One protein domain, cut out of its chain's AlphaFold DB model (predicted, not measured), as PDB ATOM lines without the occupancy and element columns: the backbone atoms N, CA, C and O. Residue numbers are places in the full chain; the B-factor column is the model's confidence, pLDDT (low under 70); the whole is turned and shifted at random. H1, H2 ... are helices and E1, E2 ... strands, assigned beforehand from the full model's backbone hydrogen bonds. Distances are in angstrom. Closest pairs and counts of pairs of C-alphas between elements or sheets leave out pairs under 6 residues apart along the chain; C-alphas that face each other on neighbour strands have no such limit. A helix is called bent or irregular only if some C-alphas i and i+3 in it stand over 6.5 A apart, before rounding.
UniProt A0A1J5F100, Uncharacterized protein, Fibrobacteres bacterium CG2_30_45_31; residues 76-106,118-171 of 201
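What this domain is: This is residues 76 to 106 and 118 to 171 of the 201 residues of an uncharacterized protein of Fibrobacteres bacterium CG2_30_45_31 (UniProt A0A1J5F100). Two helices, H1 and H2, run side by side in opposite directions, and the much longer H2 continues well past H1, so that its residues 150 to 171 stick out alone as a long arm. At the other end of the pair lies the short strand E1, beyond the end of H1. The printed part has 85 residues, with two named helices and one named strand in the order H1, E1, H2, and its class is mostly helix. The whole is extended, with a radius of gyration of the C-alphas of 23.7 A, and its C-alphas span 89 by 17 by 11 A, a rod.

Where its parts are: H1 is residues 76 to 99, 34.6 A from first to last C-alpha, and begins with C-alpha 76 at (-10.269, -79.966, 8.829). E1 is residues 103 to 106, with C-alpha 106 at (12.460, -77.291, -35.440). H2 is residues 121 to 171, 73.9 A long, from C-alpha 121 at (11.926, -75.669, -16.119) to C-alpha 171 at (-35.814, -79.351, 40.220).

How they stand to each other: H1 and H2 touch, with 82 pairs of C-alphas within 8 A. Their closest C-alphas are those of Gly 90 and Gly 128, 3.8 A apart. They run opposite ways at a shallow tilt of 15 degrees. In both helices every O i to N i+4 pair is within hydrogen-bond range, and neither is bent. E1 pairs with no named strand. E1 is apart from H1 and from H2.

The domain as a whole: The two C-alphas farthest apart are those of Glu 106 and Gln 171, 89.8 A. Without residues 150 to 171, which stand free, the body spans 56 by 16 by 10 A. The link from H1 to E1 is tight. The link from E1 to H2 lies across the cut, where residues 107 to 117 are not printed and C-alphas 106 and 118 are 12.3 A apart. The mean pLDDT of the printed part is 83.5; residues 118, 156, 160, 163 and 166 to 171 are under 70.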
ATOM      1  N   GLY A  76      -9.870 -80.935   9.847       80.69
ATOM      2  CA  GLY A  76     -10.269 -79.966   8.829       80.69
ATOM      3  C   GLY A  76      -9.335 -78.754   8.747       80.69
ATOM      4  O   GLY A  76      -9.021 -78.309   7.652       80.69
ATOM      5  N   ASN A  77      -8.843 -78.242   9.882       87.31
ATOM      6  CA  ASN A  77      -7.808 -77.203   9.917       87.31
ATOM      7  C   ASN A  77      -6.483 -77.706   9.340       87.31
ATOM      8  O   ASN A  77      -5.896 -77.006   8.526       87.31
ATOM      9  N   PHE A  78      -6.032 -78.901   9.727       89.62
ATOM     10  CA  PHE A  78      -4.785 -79.481   9.227       89.62
ATOM     11  C   PHE A  78      -4.789 -79.611   7.699       89.62
ATOM     12  O   PHE A  78      -3.873 -79.128   7.042       89.62
ATOM     13  N   PHE A  79      -5.857 -80.174   7.124       90.50
ATOM     14  CA  PHE A  79      -6.003 -80.288   5.670       90.50
ATOM     15  C   PHE A  79      -6.135 -78.932   4.974       90.50
ATOM     16  O   PHE A  79      -5.615 -78.759   3.878       90.50
ATOM     17  N   LEU A  80      -6.786 -77.954   5.607       90.31
ATOM     18  CA  LEU A  80      -6.944 -76.621   5.033       90.31
ATOM     19  C   LEU A  80      -5.617 -75.851   5.015       90.31
ATOM     20  O   LEU A  80      -5.240 -75.336   3.970       90.31
ATOM     21  N   PHE A  81      -4.885 -75.803   6.130       90.00
ATOM     22  CA  PHE A  81      -3.584 -75.128   6.185       90.00
ATOM     23  C   PHE A  81      -2.516 -75.876   5.385       90.00
ATOM     24  O   PHE A  81      -1.753 -75.245   4.658       90.00
ATOM     25  N   GLY A  82      -2.499 -77.208   5.459       90.69
ATOM     26  CA  GLY A  82      -1.616 -78.036   4.639       90.69
ATOM     27  C   GLY A  82      -1.912 -77.878   3.149       90.69
ATOM     28  O   GLY A  82      -0.993 -77.693   2.358       90.69
ATOM     29  N   GLY A  83      -3.193 -77.863   2.772       90.44
ATOM     30  CA  GLY A  83      -3.632 -77.633   1.400       90.44
ATOM     31  C   GLY A  83      -3.208 -76.262   0.874       90.44
ATOM     32  O   GLY A  83      -2.584 -76.195  -0.175       90.44
ATOM     33  N   ILE A  84      -3.444 -75.185   1.636       92.81
ATOM     34  CA  ILE A  84      -2.984 -73.829   1.277       92.81
ATOM     35  C   ILE A  84      -1.458 -73.777   1.125       92.81
ATOM     36  O   ILE A  84      -0.963 -73.165   0.178       92.81
ATOM     37  N   GLY A  85      -0.713 -74.427   2.024       93.44
ATOM     38  CA  GLY A  85       0.747 -74.491   1.948       93.44
ATOM     39  C   GLY A  85       1.229 -75.167   0.663       93.44
ATOM     40  O   GLY A  85       2.052 -74.605  -0.056       93.44
ATOM     41  N   LEU A  86       0.662 -76.330   0.334       93.88
ATOM     42  CA  LEU A  86       0.983 -77.065  -0.893       93.88
ATOM     43  C   LEU A  86       0.580 -76.305  -2.157       93.88
ATOM     44  O   LEU A  86       1.350 -76.275  -3.109       93.88
ATOM     45  N   THR A  87      -0.586 -75.654  -2.164       94.94
ATOM     46  CA  THR A  87      -1.026 -74.823  -3.293       94.94
ATOM     47  C   THR A  87      -0.083 -73.645  -3.510       94.94
ATOM     48  O   THR A  87       0.312 -73.382  -4.639       94.94
ATOM     49  N   THR A  88       0.324 -72.960  -2.440       94.94
ATOM     50  CA  THR A  88       1.269 -71.838  -2.540       94.94
ATOM     51  C   THR A  88       2.628 -72.300  -3.065       94.94
ATOM     52  O   THR A  88       3.160 -71.689  -3.987       94.94
ATOM     53  N   LEU A  89       3.168 -73.400  -2.525       94.06
ATOM     54  CA  LEU A  89       4.420 -73.990  -3.010       94.06
ATOM     55  C   LEU A  89       4.319 -74.395  -4.481       94.06
ATOM     56  O   LEU A  89       5.212 -74.073  -5.257       94.06
ATOM     57  N   GLY A  90       3.217 -75.034  -4.868       93.38
ATOM     58  CA  GLY A  90       2.989 -75.451  -6.243       93.38
ATOM     59  C   GLY A  90       2.961 -74.277  -7.215       93.38
ATOM     60  O   GLY A  90       3.660 -74.315  -8.222       93.38
ATOM     61  N   ILE A  91       2.256 -73.192  -6.878       93.56
ATOM     62  CA  ILE A  91       2.220 -71.972  -7.700       93.56
ATOM     63  C   ILE A  91       3.619 -71.364  -7.847       93.56
ATOM     64  O   ILE A  91       4.013 -71.008  -8.955       93.56
ATOM     65  N   VAL A  92       4.389 -71.273  -6.759       94.56
ATOM     66  CA  VAL A  92       5.764 -70.747  -6.810       94.56
ATOM     67  C   VAL A  92       6.649 -71.622  -7.701       94.56
ATOM     68  O   VAL A  92       7.376 -71.089  -8.536       94.56
ATOM     69  N   SER A  93       6.549 -72.949  -7.589       91.88
ATOM     70  CA  SER A  93       7.274 -73.883  -8.458       91.88
ATOM     71  C   SER A  93       6.837 -73.792  -9.921       91.88
ATOM     72  O   SER A  93       7.687 -73.886 -10.800       91.88
ATOM     73  N   MET A  94       5.552 -73.557 -10.207       91.69
ATOM     74  CA  MET A  94       5.080 -73.325 -11.578       91.69
ATOM     75  C   MET A  94       5.650 -72.035 -12.160       91.69
ATOM     76  O   MET A  94       6.085 -72.042 -13.302       91.69
ATOM     77  N   ILE A  95       5.677 -70.943 -11.392       90.94
ATOM     78  CA  ILE A  95       6.236 -69.666 -11.857       90.94
ATOM     79  C   ILE A  95       7.743 -69.798 -12.101       90.94
ATOM     80  O   ILE A  95       8.226 -69.359 -13.139       90.94
ATOM     81  N   ALA A  96       8.470 -70.433 -11.177       90.44
ATOM     82  CA  ALA A  96       9.901 -70.681 -11.332       90.44
ATOM     83  C   ALA A  96      10.184 -71.577 -12.546       90.44
ATOM     84  O   ALA A  96      10.995 -71.223 -13.391       90.44
ATOM     85  N   GLY A  97       9.452 -72.687 -12.683       88.38
ATOM     86  CA  GLY A  97       9.595 -73.592 -13.821       88.38
ATOM     87  C   GLY A  97       9.216 -72.941 -15.147       88.38
ATOM     88  O   GLY A  97       9.852 -73.213 -16.153       88.38
ATOM     89  N   ALA A  98       8.231 -72.039 -15.158       86.56
ATOM     90  CA  ALA A  98       7.854 -71.305 -16.361       86.56
ATOM     91  C   ALA A  98       8.916 -70.294 -16.820       86.56
ATOM     92  O   ALA A  98       8.974 -69.998 -18.009       86.56
ATOM     93  N   GLY A  99       9.744 -69.781 -15.904       85.56
ATOM     94  CA  GLY A  99      10.866 -68.901 -16.242       85.56
ATOM     95  C   GLY A  99      11.976 -69.603 -17.027       85.56
ATOM     96  O   GLY A  99      12.634 -68.957 -17.835       85.56
ATOM     97  N   ASP A 100      12.114 -70.918 -16.834       85.06
ATOM     98  CA  ASP A 100      13.133 -71.769 -17.463       85.06
ATOM     99  C   ASP A 100      12.528 -72.712 -18.530       85.06
ATOM    100  O   ASP A 100      13.118 -73.736 -18.890       85.06
ATOM    101  N   LEU A 101      11.309 -72.419 -19.006       83.56
ATOM    102  CA  LEU A 101      10.722 -73.104 -20.159       83.56
ATOM    103  C   LEU A 101      11.294 -72.494 -21.437       83.56
ATOM    104  O   LEU A 101      11.041 -71.331 -21.745       83.56
ATOM    105  N   GLU A 102      12.012 -73.308 -22.202       79.00
ATOM    106  CA  GLU A 102      12.475 -72.936 -23.531       79.00
ATOM    107  C   GLU A 102      11.536 -73.524 -24.592       79.00
ATOM    108  O   GLU A 102      11.061 -74.662 -24.494       79.00
ATOM    109  N   GLU A 103      11.211 -72.712 -25.593       81.19
ATOM    110  CA  GLU A 103      10.461 -73.147 -26.763       81.19
ATOM    111  C   GLU A 103      11.458 -73.399 -27.887       81.19
ATOM    112  O   GLU A 103      12.048 -72.472 -28.442       81.19
ATOM    113  N   THR A 104      11.677 -74.674 -28.197       77.38
ATOM    114  CA  THR A 104      12.516 -75.087 -29.320       77.38
ATOM    115  C   THR A 104      11.612 -75.406 -30.498       77.38
ATOM    116  O   THR A 104      10.766 -76.297 -30.423       77.38
ATOM    117  N   CYS A 105      11.756 -74.644 -31.581       81.94
ATOM    118  CA  CYS A 105      11.047 -74.886 -32.831       81.94
ATOM    119  C   CYS A 105      12.025 -75.458 -33.857       81.94
ATOM    120  O   CYS A 105      12.997 -74.796 -34.220       81.94
ATOM    121  N   GLU A 106      11.756 -76.677 -34.317       81.62
ATOM    122  CA  GLU A 106      12.460 -77.291 -35.440       81.62
ATOM    123  C   GLU A 106      11.557 -77.303 -36.673       81.62
ATOM    124  O   GLU A 106      10.363 -77.627 -36.607       81.62
ATOM    125  N   GLY A 118      10.106 -77.424 -24.009       67.50
ATOM    126  CA  GLY A 118      10.964 -78.363 -23.305       67.50
ATOM    127  C   GLY A 118      12.227 -77.660 -22.838       67.50
ATOM    128  O   GLY A 118      12.871 -76.957 -23.601       67.50
ATOM    129  N   GLY A 119      12.557 -77.837 -21.565       76.44
ATOM    130  CA  GLY A 119      13.697 -77.206 -20.912       76.44
ATOM    131  C   GLY A 119      13.771 -77.639 -19.452       76.44
ATOM    132  O   GLY A 119      12.875 -78.338 -18.962       76.44
ATOM    133  N   ASP A 120      14.815 -77.212 -18.747       80.81
ATOM    134  CA  ASP A 120      15.053 -77.579 -17.343       80.81
ATOM    135  C   ASP A 120      13.910 -77.132 -16.408       80.81
ATOM    136  O   ASP A 120      13.677 -77.739 -15.357       80.81
ATOM    137  N   GLY A 121      13.118 -76.136 -16.823       81.94
ATOM    138  CA  GLY A 121      11.926 -75.669 -16.119       81.94
ATOM    139  C   GLY A 121      10.688 -76.570 -16.227       81.94
ATOM    140  O   GLY A 121       9.824 -76.537 -15.345       81.94
ATOM    141  N   ALA A 122      10.594 -77.430 -17.248       86.69
ATOM    142  CA  ALA A 122       9.444 -78.316 -17.470       86.69
ATOM    143  C   ALA A 122       9.137 -79.281 -16.299       86.69
ATOM    144  O   ALA A 122       7.973 -79.355 -15.884       86.69
ATOM    145  N   PRO A 123      10.115 -80.001 -15.703       89.06
ATOM    146  CA  PRO A 123       9.850 -80.850 -14.540       89.06
ATOM    147  C   PRO A 123       9.416 -80.046 -13.308       89.06
ATOM    148  O   PRO A 123       8.538 -80.493 -12.565       89.06
ATOM    149  N   LEU A 124       9.980 -78.852 -13.098       90.50
ATOM    150  CA  LEU A 124       9.620 -77.983 -11.976       90.50
ATOM    151  C   LEU A 124       8.195 -77.431 -12.135       90.50
ATOM    152  O   LEU A 124       7.423 -77.410 -11.173       90.50
ATOM    153  N   PHE A 125       7.815 -77.082 -13.366       90.19
ATOM    154  CA  PHE A 125       6.455 -76.690 -13.717       90.19
ATOM    155  C   PHE A 125       5.458 -77.833 -13.493       90.19
ATOM    156  O   PHE A 125       4.428 -77.642 -12.843       90.19
ATOM    157  N   ALA A 126       5.773 -79.043 -13.967       91.25
ATOM    158  CA  ALA A 126       4.930 -80.221 -13.778       91.25
ATOM    159  C   ALA A 126       4.765 -80.575 -12.289       91.25
ATOM    160  O   ALA A 126       3.649 -80.841 -11.831       91.25
ATOM    161  N   PHE A 127       5.848 -80.513 -11.510       92.62
ATOM    162  CA  PHE A 127       5.799 -80.673 -10.057       92.62
ATOM    163  C   PHE A 127       4.888 -79.626  -9.409       92.62
ATOM    164  O   PHE A 127       4.026 -79.969  -8.592       92.62
ATOM    165  N   GLY A 128       5.037 -78.359  -9.802       92.19
ATOM    166  CA  GLY A 128       4.201 -77.265  -9.328       92.19
ATOM    167  C   GLY A 128       2.715 -77.477  -9.638       92.19
ATOM    168  O   GLY A 128       1.857 -77.282  -8.777       92.19
ATOM    169  N   TYR A 129       2.395 -77.976 -10.832       92.25
ATOM    170  CA  TYR A 129       1.022 -78.290 -11.226       92.25
ATOM    171  C   TYR A 129       0.403 -79.386 -10.352       92.25
ATOM    172  O   TYR A 129      -0.679 -79.211  -9.783       92.25
ATOM    173  N   VAL A 130       1.110 -80.509 -10.188       95.25
ATOM    174  CA  VAL A 130       0.629 -81.651  -9.397       95.25
ATOM    175  C   VAL A 130       0.457 -81.265  -7.928       95.25
ATOM    176  O   VAL A 130      -0.578 -81.559  -7.326       95.25
ATOM    177  N   THR A 131       1.431 -80.565  -7.346       93.50
ATOM    178  CA  THR A 131       1.351 -80.099  -5.951       93.50
ATOM    179  C   THR A 131       0.207 -79.113  -5.734       93.50
ATOM    180  O   THR A 131      -0.494 -79.213  -4.724       93.50
ATOM    181  N   THR A 132      -0.064 -78.233  -6.702       94.69
ATOM    182  CA  THR A 132      -1.215 -77.320  -6.663       94.69
ATOM    183  C   THR A 132      -2.538 -78.084  -6.638       94.69
ATOM    184  O   THR A 132      -3.389 -77.800  -5.790       94.69
ATOM    185  N   LEU A 133      -2.703 -79.098  -7.498       94.75
ATOM    186  CA  LEU A 133      -3.905 -79.942  -7.530       94.75
ATOM    187  C   LEU A 133      -4.119 -80.700  -6.213       94.75
ATOM    188  O   LEU A 133      -5.230 -80.707  -5.676       94.75
ATOM    189  N   VAL A 134      -3.057 -81.295  -5.662       94.31
ATOM    190  CA  VAL A 134      -3.107 -81.968  -4.355       94.31
ATOM    191  C   VAL A 134      -3.482 -80.976  -3.251       94.31
ATOM    192  O   VAL A 134      -4.328 -81.283  -2.409       94.31
ATOM    193  N   GLY A 135      -2.917 -79.766  -3.282       90.75
ATOM    194  CA  GLY A 135      -3.248 -78.698  -2.343       90.75
ATOM    195  C   GLY A 135      -4.727 -78.303  -2.396       90.75
ATOM    196  O   GLY A 135      -5.393 -78.278  -1.358       90.75
ATOM    197  N   VAL A 136      -5.289 -78.106  -3.595       93.31
ATOM    198  CA  VAL A 136      -6.715 -77.778  -3.788       93.31
ATOM    199  C   VAL A 136      -7.625 -78.902  -3.280       93.31
ATOM    200  O   VAL A 136      -8.608 -78.634  -2.580       93.31
ATOM    201  N   ALA A 137      -7.282 -80.163  -3.554       93.62
ATOM    202  CA  ALA A 137      -8.016 -81.311  -3.019       93.62
ATOM    203  C   ALA A 137      -7.961 -81.359  -1.475       93.62
ATOM    204  O   ALA A 137      -8.968 -81.637  -0.812       93.62
ATOM    205  N   GLY A 138      -6.812 -81.015  -0.885       90.25
ATOM    206  CA  GLY A 138      -6.635 -80.842   0.559       90.25
ATOM    207  C   GLY A 138      -7.529 -79.745   1.146       90.25
ATOM    208  O   GLY A 138      -8.198 -79.948   2.159       90.25
ATOM    209  N   ILE A 139      -7.637 -78.598   0.476       91.62
ATOM    210  CA  ILE A 139      -8.523 -77.507   0.907       91.62
ATOM    211  C   ILE A 139      -9.990 -77.960   0.876       91.62
ATOM    212  O   ILE A 139     -10.715 -77.772   1.857       91.62
ATOM    213  N   ALA A 140     -10.430 -78.606  -0.207       90.62
ATOM    214  CA  ALA A 140     -11.807 -79.085  -0.350       90.62
ATOM    215  C   ALA A 140     -12.182 -80.126   0.726       90.62
ATOM    216  O   ALA A 140     -13.256 -80.053   1.341       90.62
ATOM    217  N   THR A 141     -11.276 -81.062   1.018       89.62
ATOM    218  CA  THR A 141     -11.445 -82.042   2.106       89.62
ATOM    219  C   THR A 141     -11.432 -81.373   3.487       89.62
ATOM    220  O   THR A 141     -12.264 -81.684   4.341       89.62
ATOM    221  N   GLY A 142     -10.573 -80.376   3.708       83.56
ATOM    222  CA  GLY A 142     -10.546 -79.591   4.943       83.56
ATOM    223  C   GLY A 142     -11.858 -78.843   5.219       83.56
ATOM    224  O   GLY A 142     -12.391 -78.886   6.335       83.56
ATOM    225  N   VAL A 143     -12.426 -78.201   4.191       88.44
ATOM    226  CA  VAL A 143     -13.707 -77.477   4.279       88.44
ATOM    227  C   VAL A 143     -14.867 -78.431   4.566       88.44
ATOM    228  O   VAL A 143     -15.670 -78.172   5.467       88.44
ATOM    229  N   THR A 144     -14.946 -79.562   3.864       87.44
ATOM    230  CA  THR A 144     -16.009 -80.557   4.089       87.44
ATOM    231  C   THR A 144     -15.956 -81.146   5.501       87.44
ATOM    232  O   THR A 144     -16.985 -81.192   6.182       87.44
ATOM    233  N   LEU A 145     -14.767 -81.485   6.012       85.06
ATOM    234  CA  LEU A 145     -14.589 -81.940   7.399       85.06
ATOM    235  C   LEU A 145     -15.050 -80.886   8.419       85.06
ATOM    236  O   LEU A 145     -15.713 -81.229   9.405       85.06
ATOM    237  N   LYS A 146     -14.779 -79.598   8.176       81.94
ATOM    238  CA  LYS A 146     -15.277 -78.500   9.024       81.94
ATOM    239  C   LYS A 146     -16.799 -78.391   9.020       81.94
ATOM    240  O   LYS A 146     -17.387 -78.191  10.087       81.94
ATOM    241  N   ILE A 147     -17.441 -78.534   7.860       83.56
ATOM    242  CA  ILE A 147     -18.907 -78.504   7.736       83.56
ATOM    243  C   ILE A 147     -19.522 -79.666   8.528       83.56
ATOM    244  O   ILE A 147     -20.423 -79.451   9.346       83.56
ATOM    245  N   VAL A 148     -18.981 -80.879   8.377       81.69
ATOM    246  CA  VAL A 148     -19.423 -82.064   9.134       81.69
ATOM    247  C   VAL A 148     -19.205 -81.872  10.640       81.69
ATOM    248  O   VAL A 148     -20.103 -82.152  11.440       81.69
ATOM    249  N   GLY A 149     -18.055 -81.324  11.048       73.69
ATOM    250  CA  GLY A 149     -17.771 -80.987  12.444       73.69
ATOM    251  C   GLY A 149     -18.756 -79.966  13.024       73.69
ATOM    252  O   GLY A 149     -19.233 -80.129  14.149       73.69
ATOM    253  N   ARG A 150     -19.136 -78.941  12.247       75.62
ATOM    254  CA  ARG A 150     -20.145 -77.946  12.651       75.62
ATOM    255  C   ARG A 150     -21.527 -78.580  12.821       75.62
ATOM    256  O   ARG A 150     -22.172 -78.320  13.836       75.62
ATOM    257  N   SER A 151     -21.938 -79.462  11.911       78.44
ATOM    258  CA  SER A 151     -23.194 -80.219  12.031       78.44
ATOM    259  C   SER A 151     -23.252 -81.042  13.327       78.44
ATOM    260  O   SER A 151     -24.230 -80.958  14.074       78.44
ATOM    261  N   LYS A 152     -22.168 -81.755  13.673       73.50
ATOM    262  CA  LYS A 152     -22.082 -82.515  14.935       73.50
ATOM    263  C   LYS A 152     -22.122 -81.618  16.177       73.50
ATOM    264  O   LYS A 152     -22.846 -81.941  17.115       73.50
ATOM    265  N   SER A 153     -21.440 -80.468  16.165       71.75
ATOM    266  CA  SER A 153     -21.509 -79.511  17.285       71.75
ATOM    267  C   SER A 153     -22.925 -78.970  17.515       71.75
ATOM    268  O   SER A 153     -23.350 -78.790  18.652       71.75
ATOM    269  N   HIS A 154     -23.699 -78.786  16.441       75.12
ATOM    270  CA  HIS A 154     -25.075 -78.315  16.550       75.12
ATOM    271  C   HIS A 154     -26.006 -79.382  17.148       75.12
ATOM    272  O   HIS A 154     -26.960 -79.040  17.847       75.12
ATOM    273  N   ARG A 155     -25.735 -80.672  16.900       70.62
ATOM    274  CA  ARG A 155     -26.449 -81.779  17.559       70.62
ATOM    275  C   ARG A 155     -26.122 -81.842  19.053       70.62
ATOM    276  O   ARG A 155     -27.046 -81.964  19.845       70.62
ATOM    277  N   ALA A 156     -24.856 -81.658  19.435       62.81
ATOM    278  CA  ALA A 156     -24.452 -81.599  20.845       62.81
ATOM    279  C   ALA A 156     -25.163 -80.466  21.610       62.81
ATOM    280  O   ALA A 156     -25.698 -80.699  22.688       62.81
ATOM    281  N   LEU A 157     -25.258 -79.272  21.012       71.38
ATOM    282  CA  LEU A 157     -25.999 -78.132  21.574       71.38
ATOM    283  C   LEU A 157     -27.491 -78.429  21.795       71.38
ATOM    284  O   LEU A 157     -28.069 -78.003  22.793       71.38
ATOM    285  N   ARG A 158     -28.130 -79.178  20.885       72.19
ATOM    286  CA  ARG A 158     -29.539 -79.579  21.047       72.19
ATOM    287  C   ARG A 158     -29.723 -80.527  22.231       72.19
ATOM    288  O   ARG A 158     -30.667 -80.343  22.992       72.19
ATOM    289  N   GLU A 159     -28.829 -81.498  22.402       70.25
ATOM    290  CA  GLU A 159     -28.875 -82.417  23.548       70.25
ATOM    291  C   GLU A 159     -28.538 -81.713  24.871       70.25
ATOM    292  O   GLU A 159     -29.157 -81.997  25.893       70.25
ATOM    293  N   GLN A 160     -27.646 -80.720  24.854       69.12
ATOM    294  CA  GLN A 160     -27.365 -79.884  26.023       69.12
ATOM    295  C   GLN A 160     -28.595 -79.067  26.455       69.12
ATOM    296  O   GLN A 160     -28.918 -79.021  27.640       69.12
ATOM    297  N   ASN A 161     -29.333 -78.486  25.503       76.69
ATOM    298  CA  ASN A 161     -30.592 -77.796  25.799       76.69
ATOM    299  C   ASN A 161     -31.663 -78.745  26.354       76.69
ATOM    300  O   ASN A 161     -32.412 -78.360  27.248       76.69
ATOM    301  N   ARG A 162     -31.725 -79.990  25.864       72.62
ATOM    302  CA  ARG A 162     -32.623 -81.015  26.416       72.62
ATOM    303  C   ARG A 162     -32.261 -81.352  27.856       72.62
ATOM    304  O   ARG A 162     -33.153 -81.338  28.695       72.62
ATOM    305  N   LEU A 163     -30.982 -81.568  28.162       68.19
ATOM    306  CA  LEU A 163     -30.520 -81.809  29.533       68.19
ATOM    307  C   LEU A 163     -30.894 -80.652  30.470       68.19
ATOM    308  O   LEU A 163     -31.425 -80.896  31.549       68.19
ATOM    309  N   ASN A 164     -30.688 -79.405  30.036       76.88
ATOM    310  CA  ASN A 164     -31.071 -78.222  30.811       76.88
ATOM    311  C   ASN A 164     -32.580 -78.191  31.101       76.88
ATOM    312  O   ASN A 164     -32.982 -77.924  32.229       76.88
ATOM    313  N   LEU A 165     -33.417 -78.525  30.110       74.19
ATOM    314  CA  LEU A 165     -34.869 -78.635  30.290       74.19
ATOM    315  C   LEU A 165     -35.267 -79.788  31.229       74.19
ATOM    316  O   LEU A 165     -36.245 -79.664  31.965       74.19
ATOM    317  N   TYR A 166     -34.543 -80.911  31.209       65.25
ATOM    318  CA  TYR A 166     -34.774 -82.021  32.139       65.25
ATOM    319  C   TYR A 166     -34.367 -81.653  33.567       65.25
ATOM    320  O   TYR A 166     -35.147 -81.887  34.485       65.25
ATOM    321  N   GLN A 167     -33.207 -81.021  33.765       68.62
ATOM    322  CA  GLN A 167     -32.764 -80.546  35.078       68.62
ATOM    323  C   GLN A 167     -33.705 -79.475  35.639       68.62
ATOM    324  O   GLN A 167     -34.090 -79.555  36.803       68.62
ATOM    325  N   SER A 168     -34.167 -78.536  34.805       65.19
ATOM    326  CA  SER A 168     -35.130 -77.518  35.235       65.19
ATOM    327  C   SER A 168     -36.497 -78.110  35.588       65.19
ATOM    328  O   SER A 168     -37.180 -77.587  36.461       65.19
ATOM    329  N   ARG A 169     -36.932 -79.190  34.923       60.84
ATOM    330  CA  ARG A 169     -38.174 -79.895  35.287       60.84
ATOM    331  C   ARG A 169     -37.993 -80.756  36.529       60.84
ATOM    332  O   ARG A 169     -38.866 -80.741  37.377       60.84
ATOM    333  N   SER A 170     -36.869 -81.452  36.665       58.59
ATOM    334  CA  SER A 170     -36.563 -82.283  37.833       58.59
ATOM    335  C   SER A 170     -36.411 -81.469  39.119       58.59
ATOM    336  O   SER A 170     -36.754 -81.976  40.177       58.59
ATOM    337  N   GLN A 171     -35.903 -80.234  39.049       57.66
ATOM    338  CA  GLN A 171     -35.814 -79.351  40.220       57.66
ATOM    339  C   GLN A 171     -37.169 -78.759  40.629       57.66
ATOM    340  O   GLN A 171     -37.352 -78.428  41.796       57.66
TER     341      GLN A 171